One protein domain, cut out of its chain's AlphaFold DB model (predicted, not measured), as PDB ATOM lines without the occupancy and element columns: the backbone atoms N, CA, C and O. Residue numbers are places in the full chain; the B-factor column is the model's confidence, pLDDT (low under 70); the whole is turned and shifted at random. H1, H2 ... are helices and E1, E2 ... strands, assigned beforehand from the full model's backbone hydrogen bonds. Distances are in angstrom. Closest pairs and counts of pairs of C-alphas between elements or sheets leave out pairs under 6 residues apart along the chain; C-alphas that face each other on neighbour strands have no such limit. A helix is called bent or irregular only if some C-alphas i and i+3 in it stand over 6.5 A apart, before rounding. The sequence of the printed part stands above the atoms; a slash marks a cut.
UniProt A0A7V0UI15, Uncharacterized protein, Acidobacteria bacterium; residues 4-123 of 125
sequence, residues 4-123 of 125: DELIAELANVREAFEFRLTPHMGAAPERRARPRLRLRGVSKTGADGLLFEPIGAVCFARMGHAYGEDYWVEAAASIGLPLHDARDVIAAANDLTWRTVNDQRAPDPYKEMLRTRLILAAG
ATOM      1  N   ASP A   4      41.158  39.541  89.433       98.25
ATOM      2  CA  ASP A   4      42.397  39.525  90.216       98.25
ATOM      3  C   ASP A   4      43.449  40.469  89.628       98.25
ATOM      4  O   ASP A   4      44.093  41.208  90.373       98.25
ATOM      5  N   GLU A   5      43.563  40.505  88.298       98.44
ATOM      6  CA  GLU A   5      44.408  41.471  87.590       98.44
ATOM      7  C   GLU A   5      43.936  42.906  87.842       98.44
ATOM      8  O   GLU A   5      44.754  43.772  88.134       98.44
ATOM      9  N   LEU A   6      42.622  43.163  87.808       98.56
ATOM     10  CA  LEU A   6      42.071  44.483  88.119       98.56
ATOM     11  C   LEU A   6      42.428  44.929  89.545       98.56
ATOM     12  O   LEU A   6      42.824  46.072  89.747       98.56
ATOM     13  N   ILE A   7      42.282  44.045  90.536       98.56
ATOM     14  CA  ILE A   7      42.589  44.354  91.942       98.56
ATOM     15  C   ILE A   7      44.085  44.627  92.122       98.56
ATOM     16  O   ILE A   7      44.451  45.556  92.843       98.56
ATOM     17  N   ALA A   8      44.945  43.839  91.473       98.56
ATOM     18  CA  ALA A   8      46.386  44.060  91.500       98.56
ATOM     19  C   ALA A   8      46.752  45.418  90.881       98.56
ATOM     20  O   ALA A   8      47.496  46.191  91.480       98.56
ATOM     21  N   GLU A   9      46.168  45.751  89.731       98.12
ATOM     22  CA  GLU A   9      46.397  47.038  89.074       98.12
ATOM     23  C   GLU A   9      45.853  48.209  89.893       98.12
ATOM     24  O   GLU A   9      46.521  49.233  90.018       98.12
ATOM     25  N   LEU A  10      44.688  48.056  90.528       98.44
ATOM     26  CA  LEU A  10      44.151  49.059  91.446       98.44
ATOM     27  C   LEU A  10      45.144  49.354  92.578       98.44
ATOM     28  O   LEU A  10      45.383  50.518  92.896       98.44
ATOM     29  N   ALA A  11      45.750  48.312  93.156       98.38
ATOM     30  CA  ALA A  11      46.767  48.465  94.189       98.38
ATOM     31  C   ALA A  11      48.029  49.175  93.674       98.38
ATOM     32  O   ALA A  11      48.597  49.989  94.403       98.38
ATOM     33  N   ASN A  12      48.435  48.919  92.427       98.06
ATOM     34  CA  ASN A  12      49.583  49.577  91.797       98.06
ATOM     35  C   ASN A  12      49.345  51.075  91.578       98.06
ATOM     36  O   ASN A  12      50.262  51.879  91.740       98.06
ATOM     37  N   VAL A  13      48.120  51.461  91.214       96.50
ATOM     38  CA  VAL A  13      47.795  52.854  90.873       96.50
ATOM     39  C   VAL A  13      47.295  53.662  92.068       96.50
ATOM     40  O   VAL A  13      47.118  54.871  91.942       96.50
ATOM     41  N   ARG A  14      47.077  53.036  93.234       95.88
ATOM     42  CA  ARG A  14      46.389  53.661  94.378       95.88
ATOM     43  C   ARG A  14      46.991  54.991  94.821       95.88
ATOM     44  O   ARG A  14      46.251  55.902  95.159       95.88
ATOM     45  N   GLU A  15      48.316  55.130  94.772       96.50
ATOM     46  CA  GLU A  15      49.006  56.336  95.241       96.50
ATOM     47  C   GLU A  15      48.731  57.555  94.348       96.50
ATOM     48  O   GLU A  15      48.883  58.691  94.803       96.50
ATOM     49  N   ALA A  16      48.271  57.342  93.109       95.88
ATOM     50  CA  ALA A  16      47.848  58.398  92.192       95.88
ATOM     51  C   ALA A  16      46.428  58.923  92.482       95.88
ATOM     52  O   ALA A  16      45.997  59.906  91.874       95.88
ATOM     53  N   PHE A  17      45.703  58.297  93.414       96.06
ATOM     54  CA  PHE A  17      44.335  58.653  93.765       96.06
ATOM     55  C   PHE A  17      44.184  58.870  95.273       96.06
ATOM     56  O   PHE A  17      44.896  58.307  96.100       96.06
ATOM     57  N   GLU A  18      43.222  59.699  95.647       96.06
ATOM     58  CA  GLU A  18      42.691  59.767  97.001       96.06
ATOM     59  C   GLU A  18      41.406  58.947  97.071       96.06
ATOM     60  O   GLU A  18      40.324  59.432  96.731       96.06
ATOM     61  N   PHE A  19      41.520  57.689  97.494       96.88
ATOM     62  CA  PHE A  19      40.357  56.834  97.704       96.88
ATOM     63  C   PHE A  19      39.652  57.147  99.021       96.88
ATOM     64  O   PHE A  19      40.280  57.454 100.031       96.88
ATOM     65  N   ARG A  20      38.319  57.070  99.013       96.56
ATOM     66  CA  ARG A  20      37.451  57.241 100.180       96.56
ATOM     67  C   ARG A  20      36.218  56.348 100.063       96.56
ATOM     68  O   ARG A  20      35.750  56.015  98.972       96.56
ATOM     69  N   LEU A  21      35.649  56.010 101.216       95.12
ATOM     70  CA  LEU A  21      34.313  55.435 101.323       95.12
ATOM     71  C   LEU A  21      33.296  56.577 101.423       95.12
ATOM     72  O   LEU A  21      33.197  57.250 102.444       95.12
ATOM     73  N   THR A  22      32.561  56.815 100.341       91.62
ATOM     74  CA  THR A  22      31.654  57.961 100.194       91.62
ATOM     75  C   THR A  22      30.193  57.532 100.307       91.62
ATOM     76  O   THR A  22      29.810  56.525  99.710       91.62
ATOM     77  N   PRO A  23      29.334  58.254 101.041       87.06
ATOM     78  CA  PRO A  23      27.912  57.944 101.049       87.06
ATOM     79  C   PRO A  23      27.319  58.116  99.645       87.06
ATOM     80  O   PRO A  23      27.724  58.986  98.869       87.06
ATOM     81  N   HIS A  24      26.350  57.273  99.294       78.00
ATOM     82  CA  HIS A  24      25.542  57.516  98.104       78.00
ATOM     83  C   HIS A  24      24.575  58.679  98.374       78.00
ATOM     84  O   HIS A  24      23.768  58.605  99.295       78.00
ATOM     85  N   MET A  25      24.650  59.745  97.573       65.38
ATOM     86  CA  MET A  25      23.840  60.965  97.742       65.38
ATOM     87  C   MET A  25      22.412  60.849  97.153       65.38
ATOM     88  O   MET A  25      21.729  61.855  96.986       65.38
ATOM     89  N   GLY A  26      21.951  59.636  96.821       58.91
ATOM     90  CA  GLY A  26      20.619  59.378  96.260       58.91
ATOM     91  C   GLY A  26      19.496  59.361  97.309       58.91
ATOM     92  O   GLY A  26      19.639  58.786  98.384       58.91
ATOM     93  N   ALA A  27      18.354  59.966  96.967       46.22
ATOM     94  CA  ALA A  27      17.228  60.323  97.843       46.22
ATOM     95  C   ALA A  27      16.296  59.172  98.294       46.22
ATOM     96  O   ALA A  27      15.111  59.401  98.540       46.22
ATOM     97  N   ALA A  28      16.782  57.937  98.417       52.31
ATOM     98  CA  ALA A  28      15.975  56.860  98.987       52.31
ATOM     99  C   ALA A  28      16.400  56.617 100.443       52.31
ATOM    100  O   ALA A  28      17.551  56.236 100.667       52.31
ATOM    101  N   PRO A  29      15.511  56.790 101.443       50.09
ATOM    102  CA  PRO A  29      15.780  56.306 102.786       50.09
ATOM    103  C   PRO A  29      15.905  54.783 102.715       50.09
ATOM    104  O   PRO A  29      14.919  54.044 102.674       50.09
ATOM    105  N   GLU A  30      17.138  54.293 102.646       53.69
ATOM    106  CA  GLU A  30      17.381  52.875 102.805       53.69
ATOM    107  C   GLU A  30      16.930  52.476 104.210       53.69
ATOM    108  O   GLU A  30      17.354  53.069 105.199       53.69
ATOM    109  N   ARG A  31      16.101  51.429 104.320       59.38
ATOM    110  CA  ARG A  31      15.763  50.767 105.595       59.38
ATOM    111  C   ARG A  31      16.970  50.003 106.167       59.38
ATOM    112  O   ARG A  31      16.862  48.835 106.531       59.38
ATOM    113  N   ARG A  32      18.154  50.609 106.153       60.81
ATOM    114  CA  ARG A  32      19.385  50.076 106.726       60.81
ATOM    115  C   ARG A  32      19.758  50.906 107.944       60.81
ATOM    116  O   ARG A  32      19.602  52.119 107.948       60.81
ATOM    117  N   ALA A  33      20.324  50.244 108.950       65.94
ATOM    118  CA  ALA A  33      20.860  50.914 110.133       65.94
ATOM    119  C   ALA A  33      22.090  51.793 109.825       65.94
ATOM    120  O   ALA A  33      22.463  52.634 110.637       65.94
ATOM    121  N   ARG A  34      22.748  51.580 108.674       68.81
ATOM    122  CA  ARG A  34      23.929  52.329 108.225       68.81
ATOM    123  C   ARG A  34      23.818  52.679 106.738       68.81
ATOM    124  O   ARG A  34      23.290  51.859 105.978       68.81
ATOM    125  N   PRO A  35      24.320  53.853 106.316       74.94
ATOM    126  CA  PRO A  35      24.326  54.246 104.911       74.94
ATOM    127  C   PRO A  35      25.243  53.337 104.085       74.94
ATOM    128  O   PRO A  35      26.269  52.866 104.580       74.94
ATOM    129  N   ARG A  36      24.900  53.124 102.806       83.44
ATOM    130  CA  ARG A  36      25.814  52.486 101.848       83.44
ATOM    131  C   ARG A  36      26.977  53.413 101.558       83.44
ATOM    132  O   ARG A  36      26.774  54.579 101.213       83.44
ATOM    133  N   LEU A  37      28.183  52.864 101.657       91.12
ATOM    134  CA  LEU A  37      29.407  53.581 101.337       91.12
ATOM    135  C   LEU A  37      30.010  53.037 100.044       91.12
ATOM    136  O   LEU A  37      30.380  51.868  99.950       91.12
ATOM    137  N   ARG A  38      30.132  53.903  99.052       94.19
ATOM    138  CA  ARG A  38      30.723  53.620  97.753       94.19
ATOM    139  C   ARG A  38      32.224  53.880  97.805       94.19
ATOM    140  O   ARG A  38      32.646  54.941  98.261       94.19
ATOM    141  N   LEU A  39      33.022  52.943  97.311       96.25
ATOM    142  CA  LEU A  39      34.451  53.152  97.104       96.25
ATOM    143  C   LEU A  39      34.651  54.088  95.909       96.25
ATOM    144  O   LEU A  39      34.236  53.753  94.797       96.25
ATOM    145  N   ARG A  40      35.248  55.259  96.146       96.00
ATOM    146  CA  ARG A  40      35.534  56.262  95.114       96.00
ATOM    147  C   ARG A  40      36.918  56.858  95.286       96.00
ATOM    148  O   ARG A  40      37.324  57.102  96.415       96.00
ATOM    149  N   GLY A  41      37.611  57.089  94.180       95.25
ATOM    150  CA  GLY A  41      38.894  57.778  94.113       95.25
ATOM    151  C   GLY A  41      38.769  59.119  93.403       95.25
ATOM    152  O   GLY A  41      37.987  59.254  92.467       95.25
ATOM    153  N   VAL A  42      39.556  60.097  93.832       94.94
ATOM    154  CA  VAL A  42      39.809  61.338  93.084       94.94
ATOM    155  C   VAL A  42      41.260  61.302  92.629       94.94
ATOM    156  O   VAL A  42      42.129  60.983  93.436       94.94
ATOM    157  N   SER A  43      41.543  61.575  91.357       94.56
ATOM    158  CA  SER A  43      42.937  61.613  90.901       94.56
ATOM    159  C   SER A  43      43.665  62.821  91.498       94.56
ATOM    160  O   SER A  43      43.101  63.906  91.604       94.56
ATOM    161  N   LYS A  44      44.930  62.633  91.888       93.06
ATOM    162  CA  LYS A  44      45.776  63.703  92.441       93.06
ATOM    163  C   LYS A  44      46.368  64.623  91.369       93.06
ATOM    164  O   LYS A  44      46.850  65.700  91.703       93.06
ATOM    165  N   THR A  45      46.400  64.189  90.108       84.00
ATOM    166  CA  THR A  45      47.168  64.852  89.036       84.00
ATOM    167  C   THR A  45      46.373  65.052  87.742       84.00
ATOM    168  O   THR A  45      46.952  65.044  86.657       84.00
ATOM    169  N   GLY A  46      45.054  65.225  87.822       83.00
ATOM    170  CA  GLY A  46      44.208  65.535  86.666       83.00
ATOM    171  C   GLY A  46      42.759  65.107  86.864       83.00
ATOM    172  O   GLY A  46      42.399  64.586  87.914       83.00
ATOM    173  N   ALA A  47      41.934  65.289  85.824       81.88
ATOM    174  CA  ALA A  47      40.513  64.927  85.843       81.88
ATOM    175  C   ALA A  47      39.745  65.565  87.024       81.88
ATOM    176  O   ALA A  47      38.937  64.910  87.687       81.88
ATOM    177  N   ASP A  48      40.030  66.847  87.281       80.62
ATOM    178  CA  ASP A  48      39.534  67.597  88.434       80.62
ATOM    179  C   ASP A  48      38.017  67.466  88.609       80.62
ATOM    180  O   ASP A  48      37.228  67.686  87.689       80.62
ATOM    181  N   GLY A  49      37.611  67.107  89.827       80.75
ATOM    182  CA  GLY A  49      36.206  66.957  90.203       80.75
ATOM    183  C   GLY A  49      35.552  65.640  89.774       80.75
ATOM    184  O   GLY A  49      34.414  65.395  90.177       80.75
ATOM    185  N   LEU A  50      36.238  64.770  89.022       90.81
ATOM    186  CA  LEU A  50      35.712  63.448  88.687       90.81
ATOM    187  C   LEU A  50      35.926  62.447  89.827       90.81
ATOM    188  O   LEU A  50      36.993  62.356  90.436       90.81
ATOM    189  N   LEU A  51      34.878  61.664  90.089       92.88
ATOM    190  CA  LEU A  51      34.930  60.502  90.966       92.88
ATOM    191  C   LEU A  51      35.142  59.248  90.125       92.88
ATOM    192  O   LEU A  51      34.354  58.948  89.231       92.88
ATOM    193  N   PHE A  52      36.168  58.488  90.478       95.00
ATOM    194  CA  PHE A  52      36.486  57.210  89.867       95.00
ATOM    195  C   PHE A  52      36.011  56.072  90.762       95.00
ATOM    196  O   PHE A  52      36.310  56.027  91.955       95.00
ATOM    197  N   GLU A  53      35.288  55.120  90.192       96.38
ATOM    198  CA  GLU A  53      35.187  53.780  90.769       96.38
ATOM    199  C   GLU A  53      36.431  52.941  90.365       96.38
ATOM    200  O   GLU A  53      37.219  53.399  89.531       96.38
ATOM    201  N   PRO A  54      36.682  51.769  90.978       97.56
ATOM    202  CA  PRO A  54      37.888  50.969  90.733       97.56
ATOM    203  C   PRO A  54      38.270  50.714  89.265       97.56
ATOM    204  O   PRO A  54      39.444  50.835  88.917       97.56
ATOM    205  N   ILE A  55      37.310  50.377  88.401       98.06
ATOM    206  CA  ILE A  55      37.535  50.113  86.973       98.06
ATOM    207  C   ILE A  55      37.972  51.403  86.276       98.06
ATOM    208  O   ILE A  55      38.986  51.415  85.581       98.06
ATOM    209  N   GLY A  56      37.258  52.501  86.503       96.88
ATOM    210  CA  GLY A  56      37.553  53.824  85.973       96.88
ATOM    211  C   GLY A  56      38.917  54.342  86.419       96.88
ATOM    212  O   GLY A  56      39.638  54.907  85.602       96.88
ATOM    213  N   ALA A  57      39.315  54.097  87.671       96.75
ATOM    214  CA  ALA A  57      40.636  54.473  88.173       96.75
ATOM    215  C   ALA A  57      41.756  53.715  87.442       96.75
ATOM    216  O   ALA A  57      42.699  54.334  86.946       96.75
ATOM    217  N   VAL A  58      41.629  52.389  87.309       97.38
ATOM    218  CA  VAL A  58      42.590  51.568  86.550       97.38
ATOM    219  C   VAL A  58      42.612  51.979  85.077       97.38
ATOM    220  O   VAL A  58      43.682  52.118  84.487       97.38
ATOM    221  N   CYS A  59      41.448  52.223  84.477       96.81
ATOM    222  CA  CYS A  59      41.345  52.667  83.093       96.81
ATOM    223  C   CYS A  59      42.030  54.021  82.873       96.81
ATOM    224  O   CYS A  59      42.830  54.158  81.946       96.81
ATOM    225  N   PHE A  60      41.773  55.000  83.743       96.25
ATOM    226  CA  PHE A  60      42.399  56.317  83.666       96.25
ATOM    227  C   PHE A  60      43.916  56.222  83.817       96.25
ATOM    228  O   PHE A  60      44.646  56.796  83.014       96.25
ATOM    229  N   ALA A  61      44.400  55.434  84.777       95.19
ATOM    230  CA  ALA A  61      45.830  55.245  84.983       95.19
ATOM    231  C   ALA A  61      46.529  54.559  83.794       95.19
ATOM    232  O   ALA A  61      47.655  54.919  83.460       95.19
ATOM    233  N   ARG A  62      45.875  53.591  83.134       93.81
ATOM    234  CA  ARG A  62      46.454  52.871  81.985       93.81
ATOM    235  C   ARG A  62      46.402  53.665  80.682       93.81
ATOM    236  O   ARG A  62      47.327  53.574  79.884       93.81
ATOM    237  N   MET A  63      45.310  54.387  80.449       92.94
ATOM    238  CA  MET A  63      44.980  54.930  79.126       92.94
ATOM    239  C   MET A  63      44.980  56.462  79.081       92.94
ATOM    240  O   MET A  63      44.882  57.036  78.001       92.94
ATOM    241  N   GLY A  64      45.026  57.138  80.233       91.75
ATOM    242  CA  GLY A  64      44.884  58.594  80.343       91.75
ATOM    243  C   GLY A  64      43.475  59.118  80.036       91.75
ATOM    244  O   GLY A  64      43.256  60.328  80.049       91.75
ATOM    245  N   HIS A  65      42.511  58.234  79.762       90.56
ATOM    246  CA  HIS A  65      41.132  58.606  79.453       90.56
ATOM    247  C   HIS A  65      40.247  58.494  80.694       90.56
ATOM    248  O   HIS A  65      40.143  57.423  81.296       90.56
ATOM    249  N   ALA A  66      39.628  59.607  81.088       91.25
ATOM    250  CA  ALA A  66      38.775  59.666  82.264       91.25
ATOM    251  C   ALA A  66      37.322  59.362  81.888       91.25
ATOM    252  O   ALA A  66      36.689  60.120  81.155       91.25
ATOM    253  N   TYR A  67      36.793  58.276  82.443       89.69
ATOM    254  CA  TYR A  67      35.369  57.964  82.415       89.69
ATOM    255  C   TYR A  67      34.738  58.412  83.736       89.69
ATOM    256  O   TYR A  67      35.266  58.114  84.809       89.69
ATOM    257  N   GLY A  68      33.621  59.138  83.667       79.69
ATOM    258  CA  GLY A  68      32.821  59.447  84.858       79.69
ATOM    259  C   GLY A  68      32.200  58.184  85.470       79.69
ATOM    260  O   GLY A  68      32.137  57.145  84.814       79.69
ATOM    261  N   GLU A  69      31.698  58.274  86.708       82.38
ATOM    262  CA  GLU A  69      31.220  57.094  87.458       82.38
ATOM    263  C   GLU A  69      30.060  56.322  86.800       82.38
ATOM    264  O   GLU A  69      29.859  55.146  87.109       82.38
ATOM    265  N   ASP A  70      29.331  56.949  85.875       87.81
ATOM    266  CA  ASP A  70      28.222  56.334  85.137       87.81
ATOM    267  C   ASP A  70      28.676  55.519  83.909       87.81
ATOM    268  O   ASP A  70      27.909  54.701  83.403       87.81
ATOM    269  N   TYR A  71      29.926  55.685  83.462       93.62
ATOM    270  CA  TYR A  71      30.478  55.092  82.231       93.62
ATOM    271  C   TYR A  71      31.440  53.924  82.509       93.62
ATOM    272  O   TYR A  71      32.437  53.703  81.813       93.62
ATOM    273  N   TRP A  72      31.178  53.167  83.577       95.06
ATOM    274  CA  TRP A  72      32.028  52.044  83.988       95.06
ATOM    275  C   TRP A  72      32.008  50.875  82.989       95.06
ATOM    276  O   TRP A  72      32.947  50.077  82.963       95.06
ATOM    277  N   VAL A  73      30.967  50.756  82.155       97.12
ATOM    278  CA  VAL A  73      30.874  49.713  81.117       97.12
ATOM    279  C   VAL A  73      31.906  49.968  80.019       97.12
ATOM    280  O   VAL A  73      32.627  49.057  79.614       97.12
ATOM    281  N   GLU A  74      32.013  51.213  79.569       97.38
ATOM    282  CA  GLU A  74      32.968  51.674  78.569       97.38
ATOM    283  C   GLU A  74      34.402  51.605  79.105       97.38
ATOM    284  O   GLU A  74      35.310  51.142  78.405       97.38
ATOM    285  N   ALA A  75      34.602  51.980  80.372       96.94
ATOM    286  CA  ALA A  75      35.882  51.820  81.056       96.94
ATOM    287  C   ALA A  75      36.308  50.343  81.125       96.94
ATOM    288  O   ALA A  75      37.440  50.008  80.768       96.94
ATOM    289  N   ALA A  76      35.393  49.442  81.508       97.50
ATOM    290  CA  ALA A  76      35.647  48.003  81.567       97.50
ATOM    291  C   ALA A  76      36.014  47.431  80.192       97.50
ATOM    292  O   ALA A  76      36.998  46.697  80.069       97.50
ATOM    293  N   ALA A  77      35.269  47.809  79.149       97.56
ATOM    294  CA  ALA A  77      35.558  47.407  77.778       97.56
ATOM    295  C   ALA A  77      36.949  47.886  77.326       97.56
ATOM    296  O   ALA A  77      37.697  47.114  76.725       97.56
ATOM    297  N   SER A  78      37.330  49.116  77.686       97.12
ATOM    298  CA  SER A  78      38.624  49.720  77.330       97.12
ATOM    299  C   SER A  78      39.824  48.979  77.927       97.12
ATOM    300  O   SER A  78      40.878  48.909  77.298       97.12
ATOM    301  N   ILE A  79      39.677  48.393  79.119       96.38
ATOM    302  CA  ILE A  79      40.733  47.599  79.774       96.38
ATOM    303  C   ILE A  79      40.582  46.084  79.556       96.38
ATOM    304  O   ILE A  79      41.377  45.301  80.083       96.38
ATOM    305  N   GLY A  80      39.586  45.663  78.769       97.19
ATOM    306  CA  GLY A  80      39.321  44.262  78.447       97.19
ATOM    307  C   GLY A  80      38.816  43.434  79.632       97.19
ATOM    308  O   GLY A  80      39.145  42.247  79.719       97.19
ATOM    309  N   LEU A  81      38.078  44.045  80.562       98.06
ATOM    310  CA  LEU A  81      37.391  43.352  81.654       98.06
ATOM    311  C   LEU A  81      36.012  42.867  81.164       98.06
ATOM    312  O   LEU A  81      35.222  43.686  80.684       98.06
ATOM    313  N   PRO A  82      35.685  41.564  81.264       98.00
ATOM    314  CA  PRO A  82      34.376  41.052  80.873       98.00
ATOM    315  C   PRO A  82      33.225  41.749  81.607       98.00
ATOM    316  O   PRO A  82      33.312  42.053  82.794       98.00
ATOM    317  N   LEU A  83      32.093  41.946  80.923       97.12
ATOM    318  CA  LEU A  83      30.949  42.680  81.480       97.12
ATOM    319  C   LEU A  83      30.383  42.062  82.772       97.12
ATOM    320  O   LEU A  83      29.892  42.790  83.633       97.12
ATOM    321  N   HIS A  84      30.406  40.735  82.909       96.25
ATOM    322  CA  HIS A  84      29.929  40.072  84.126       96.25
ATOM    323  C   HIS A  84      30.848  40.367  85.320       96.25
ATOM    324  O   HIS A  84      30.351  40.773  86.366       96.25
ATOM    325  N   ASP A  85      32.163  40.291  85.120       97.56
ATOM    326  CA  ASP A  85      33.160  40.651  86.129       97.56
ATOM    327  C   ASP A  85      33.061  42.131  86.514       97.56
ATOM    328  O   ASP A  85      33.058  42.482  87.693       97.56
ATOM    329  N   ALA A  86      32.906  43.010  85.519       97.69
ATOM    330  CA  ALA A  86      32.717  44.439  85.743       97.69
ATOM    331  C   ALA A  86      31.486  44.723  86.619       97.69
ATOM    332  O   ALA A  86      31.553  45.525  87.548       97.69
ATOM    333  N   ARG A  87      30.369  44.023  86.380       96.75
ATOM    334  CA  ARG A  87      29.154  44.148  87.201       96.75
ATOM    335  C   ARG A  87      29.399  43.754  88.653       96.75
ATOM    336  O   ARG A  87      28.921  44.458  89.541       96.75
ATOM    337  N   ASP A  88      30.129  42.670  88.902       96.50
ATOM    338  CA  ASP A  88      30.424  42.226  90.266       96.50
ATOM    339  C   ASP A  88      31.366  43.191  90.994       96.50
ATOM    340  O   ASP A  88      31.112  43.536  92.152       96.50
ATOM    341  N   VAL A  89      32.385  43.711  90.306       97.56
ATOM    342  CA  VAL A  89      33.283  44.746  90.843       97.56
ATOM    343  C   VAL A  89      32.505  46.007  91.213       97.56
ATOM    344  O   VAL A  89      32.637  46.503  92.332       97.56
ATOM    345  N   ILE A  90      31.652  46.504  90.317       96.75
ATOM    346  CA  ILE A  90      30.846  47.708  90.555       96.75
ATOM    347  C   ILE A  90      29.838  47.486  91.678       96.75
ATOM    348  O   ILE A  90      29.675  48.351  92.543       96.75
ATOM    349  N   ALA A  91      29.186  46.323  91.714       94.25
ATOM    350  CA  ALA A  91      28.287  45.959  92.797       94.25
ATOM    351  C   ALA A  91      29.020  45.971  94.148       94.25
ATOM    352  O   ALA A  91      28.555  46.606  95.096       94.25
ATOM    353  N   ALA A  92      30.194  45.344  94.230       95.88
ATOM    354  CA  ALA A  92      31.014  45.324  95.436       95.88
ATOM    355  C   ALA A  92      31.498  46.731  95.844       95.88
ATOM    356  O   ALA A  92      31.364  47.122  97.012       95.88
ATOM    357  N   ALA A  93      31.985  47.528  94.890       96.38
ATOM    358  CA  ALA A  93      32.424  48.906  95.110       96.38
ATOM    359  C   ALA A  93      31.281  49.802  95.620       96.38
ATOM    360  O   ALA A  93      31.507  50.658  96.476       96.38
ATOM    361  N   ASN A  94      30.048  49.566  95.164       93.50
ATOM    362  CA  ASN A  94      28.843  50.307  95.552       93.50
ATOM    363  C   ASN A  94      28.109  49.743  96.784       93.50
ATOM    364  O   ASN A  94      27.004  50.194  97.088       93.50
ATOM    365  N   ASP A  95      28.696  48.778  97.498       91.50
ATOM    366  CA  ASP A  95      28.081  48.125  98.668       91.50
ATOM    367  C   ASP A  95      26.754  47.393  98.351       91.50
ATOM    368  O   ASP A  95      25.838  47.281  99.171       91.50
ATOM    369  N   LEU A  96      26.643  46.865  97.130       88.94
ATOM    370  CA  LEU A  96      25.545  46.015  96.660       88.94
ATOM    371  C   LEU A  96      25.853  44.532  96.925       88.94
ATOM    372  O   LEU A  96      25.715  43.679  96.054       88.94
ATOM    373  N   THR A  97      26.289  44.220  98.146       84.62
ATOM    374  CA  THR A  97      26.777  42.887  98.541       84.62
ATOM    375  C   THR A  97      25.689  41.971  99.103       84.62
ATOM    376  O   THR A  97      25.993  40.977  99.742       84.62
ATOM    377  N   TRP A  98      24.409  42.303  98.923       82.31
ATOM    378  CA  TRP A  98      23.291  41.540  99.490       82.31
ATOM    379  C   TRP A  98      22.446  40.929  98.381       82.31
ATOM    380  O   TRP A  98      22.214  41.561  97.351       82.31
ATOM    381  N   ARG A  99      21.923  39.733  98.635       77.88
ATOM    382  CA  ARG A  99      21.044  38.976  97.741       77.88
ATOM    383  C   ARG A  99      19.772  38.542  98.467       77.88
ATOM    384  O   ARG A  99      19.729  38.521  99.698       77.88
ATOM    385  N   THR A 100      18.750  38.178  97.704       79.06
ATOM    386  CA  THR A 100      17.542  37.528  98.230       79.06
ATOM    387  C   THR A 100      17.641  36.031  97.961       79.06
ATOM    388  O   THR A 100      17.857  35.628  96.821       79.06
ATOM    389  N   VAL A 101      17.505  35.212  99.003       75.31
ATOM    390  CA  VAL A 101      17.496  33.745  98.942       75.31
ATOM    391  C   VAL A 101      16.266  33.272  99.705       75.31
ATOM    392  O   VAL A 101      16.173  33.528 100.901       75.31
ATOM    393  N   ASN A 102      15.324  32.603  99.033       79.56
ATOM    394  CA  ASN A 102      14.082  32.098  99.644       79.56
ATOM    395  C   ASN A 102      13.352  33.169 100.483       79.56
ATOM    396  O   ASN A 102      13.100  32.969 101.668       79.56
ATOM    397  N   ASP A 103      13.113  34.344  99.890       80.00
ATOM    398  CA  ASP A 103      12.491  35.522 100.526       80.00
ATOM    399  C   ASP A 103      13.263  36.143 101.704       80.00
ATOM    400  O   ASP A 103      12.844  37.153 102.273       80.00
ATOM    401  N   GLN A 104      14.443  35.611 102.036       78.12
ATOM    402  CA  GLN A 104      15.334  36.169 103.045       78.12
ATOM    403  C   GLN A 104      16.446  36.985 102.393       78.12
ATOM    404  O   GLN A 104      17.136  36.541 101.474       78.12
ATOM    405  N   ARG A 105      16.650  38.204 102.896       79.31
ATOM    406  CA  ARG A 105      17.771  39.046 102.483       79.31
ATOM    407  C   ARG A 105      19.015  38.625 103.265       79.31
ATOM    408  O   ARG A 105      19.050  38.787 104.481       79.31
ATOM    409  N   ALA A 106      20.035  38.142 102.569       81.94
ATOM    410  CA  ALA A 106      21.292  37.704 103.164       81.94
ATOM    411  C   ALA A 106      22.491  38.315 102.422       81.94
ATOM    412  O   ALA A 106      22.361  38.686 101.248       81.94
ATOM    413  N   PRO A 107      23.662  38.423 103.066       83.81
ATOM    414  CA  PRO A 107      24.882  38.787 102.366       83.81
ATOM    415  C   PRO A 107      25.239  37.776 101.266       83.81
ATOM    416  O   PRO A 107      24.943  36.581 101.355       83.81
ATOM    417  N   ASP A 108      25.845  38.277 100.199       90.25
ATOM    418  CA  ASP A 108      26.492  37.507  99.147       90.25
ATOM    419  C   ASP A 108      27.984  37.388  99.506       90.25
ATOM    420  O   ASP A 108      28.716  38.374  99.361       90.25
ATOM    421  N   PRO A 109      28.452  36.208  99.963       92.38
ATOM    422  CA  PRO A 109      29.814  36.050 100.470       92.38
ATOM    423  C   PRO A 109      30.885  36.413  99.440       92.38
ATOM    424  O   PRO A 109      31.937  36.945  99.793       92.38
ATOM    425  N   TYR A 110      30.613  36.157  98.158       94.25
ATOM    426  CA  TYR A 110      31.545  36.478  97.085       94.25
ATOM    427  C   TYR A 110      31.696  37.993  96.925       94.25
ATOM    428  O   TYR A 110      32.815  38.504  96.874       94.25
ATOM    429  N   LYS A 111      30.581  38.734  96.925       93.69
ATOM    430  CA  LYS A 111      30.609  40.198  96.800       93.69
ATOM    431  C   LYS A 111      31.167  40.882  98.045       93.69
ATOM    432  O   LYS A 111      31.826  41.911  97.917       93.69
ATOM    433  N   GLU A 112      30.942  40.329  99.237       94.06
ATOM    434  CA  GLU A 112      31.567  40.825 100.471       94.06
ATOM    435  C   GLU A 112      33.085  40.636 100.456       94.06
ATOM    436  O   GLU A 112      33.827  41.581 100.728       94.06
ATOM    437  N   MET A 113      33.553  39.446 100.075       96.75
ATOM    438  CA  MET A 113      34.976  39.185  99.879       96.75
ATOM    439  C   MET A 113      35.565  40.150  98.842       96.75
ATOM    440  O   MET A 113      36.591  40.782  99.102       96.75
ATOM    441  N   LEU A 114      34.912  40.300  97.686       97.69
ATOM    442  CA  LEU A 114      35.367  41.189  96.618       97.69
ATOM    443  C   LEU A 114      35.448  42.645  97.087       97.69
ATOM    444  O   LEU A 114      36.446  43.321  96.843       97.69
ATOM    445  N   ARG A 115      34.441  43.113  97.827       96.94
ATOM    446  CA  ARG A 115      34.422  44.456  98.412       96.94
ATOM    447  C   ARG A 115      35.614  44.680  99.336       96.94
ATOM    448  O   ARG A 115      36.300  45.687  99.190       96.94
ATOM    449  N   THR A 116      35.885  43.746 100.244       97.25
ATOM    450  CA  THR A 116      37.042  43.830 101.150       97.25
ATOM    451  C   THR A 116      38.349  43.923 100.367       97.25
ATOM    452  O   THR A 116      39.175  44.786 100.653       97.25
ATOM    453  N   ARG A 117      38.521  43.101  99.325       98.38
ATOM    454  CA  ARG A 117      39.728  43.129  98.484       98.38
ATOM    455  C   ARG A 117      39.907  44.460  97.754       98.38
ATOM    456  O   ARG A 117      41.019  44.975  97.720       98.38
ATOM    457  N   LEU A 118      38.831  45.032  97.210       98.38
ATOM    458  CA  LEU A 118      38.868  46.338  96.541       98.38
ATOM    459  C   LEU A 118      39.228  47.471  97.510       98.38
ATOM    460  O   LEU A 118      40.036  48.329  97.173       98.38
ATOM    461  N   ILE A 119      38.653  47.458  98.716       98.06
ATOM    462  CA  ILE A 119      38.922  48.455  99.762       98.06
ATOM    463  C   ILE A 119      40.398  48.408 100.188       98.06
ATOM    464  O   ILE A 119      41.064  49.443 100.203       98.06
ATOM    465  N   LEU A 120      40.932  47.206 100.426       98.25
ATOM    466  CA  LEU A 120      42.346  47.014 100.760       98.25
ATOM    467  C   LEU A 120      43.278  47.433  99.614       98.25
ATOM    468  O   LEU A 120      44.281  48.102  99.851       98.25
ATOM    469  N   ALA A 121      42.950  47.079  98.368       98.38
ATOM    470  CA  ALA A 121      43.732  47.485  97.200       98.38
ATOM    471  C   ALA A 121      43.745  49.010  97.016       98.38
ATOM    472  O   ALA A 121      44.783  49.582  96.692       98.38
ATOM    473  N   ALA A 122      42.636  49.678  97.329       98.00
ATOM    474  CA  ALA A 122      42.537  51.133  97.362       98.00
ATOM    475  C   ALA A 122      43.279  51.794  98.546       98.00
ATOM    476  O   ALA A 122      43.268  53.017  98.658       98.00
ATOM    477  N   GLY A 123      43.924  51.016  99.425       97.06
ATOM    478  CA  GLY A 123      44.705  51.527 100.554       97.06
ATOM    479  C   GLY A 123      43.866  51.984 101.749       97.06
ATOM    480  O   GLY A 123      44.351  52.742 102.584       97.06
TER     481      GLY A 123
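What this domain is: This is residues 4 to 123 of the 125 residues of an uncharacterized protein of Acidobacteria bacterium (UniProt A0A7V0UI15). Five helices cluster along one side of the hairpin E1 and E2, with H2, H4 and H5 near E2, while a second, shorter hairpin, E3 and E4, makes one end of the long axis. Residues 26 to 33, between E1 and E2, stick out. The printed part has 120 residues, with five named helices and four named strands in the order H1, E1, E2, H2, H3, H4, E3, E4, H5; the class is mixed, helices and strands, and both two-stranded sheets are antiparallel. The whole is compact, with a radius of gyration of the C-alphas of 14.3 A, and spans 44 by 28 by 24 A.

How they stand to each other: H1, residues 4 to 16, is irregular: C-alphas 12 and 15 are 7.6 A apart. E1, residues 17 to 23, forms an antiparallel hairpin with E2, residues 37 to 43; N 18 and O 42 are within hydrogen-bond range at 2.8 A. H2, residues 54 to 63, touches H1, the closest C-alphas being Leu 10 and Val 58, 5.7 A. H3, residues 72 to 78, touches H2, closest at C-alphas 75 and 56, 5.6 A. H4, residues 83 to 93, touches H2 at a steep tilt of 62 degrees, opposite ways, closest at C-alphas 93 and 54, 7.3 A. E3, residues 98 to 101, and E4, residues 104 to 107, form an antiparallel hairpin, with N 99 and O 106 at 2.8 A; both are apart from H2. H5, residues 109 to 121, touches H4, closest at C-alphas 115 and 92, 4.6 A. Every O i to N i+4 pair is within hydrogen-bond range in H2, H3, H4 and H5, and 7 of 9 in H1.

Where its parts are: H1 begins at C-alpha 4, (42.397, 39.525, 90.216), and is 19.7 A long; E2 is 18.9 A and H5 18.3 A. H5 ends at C-alpha 121, (43.732, 47.485, 97.200).

The domain as a whole: The C-alphas farthest apart, Thr 45 and Asn 102, are 47.7 A apart. The printed part has no cut. The link from E1 to E2 is long, and within it residues 25 to 34 have pLDDT under 70.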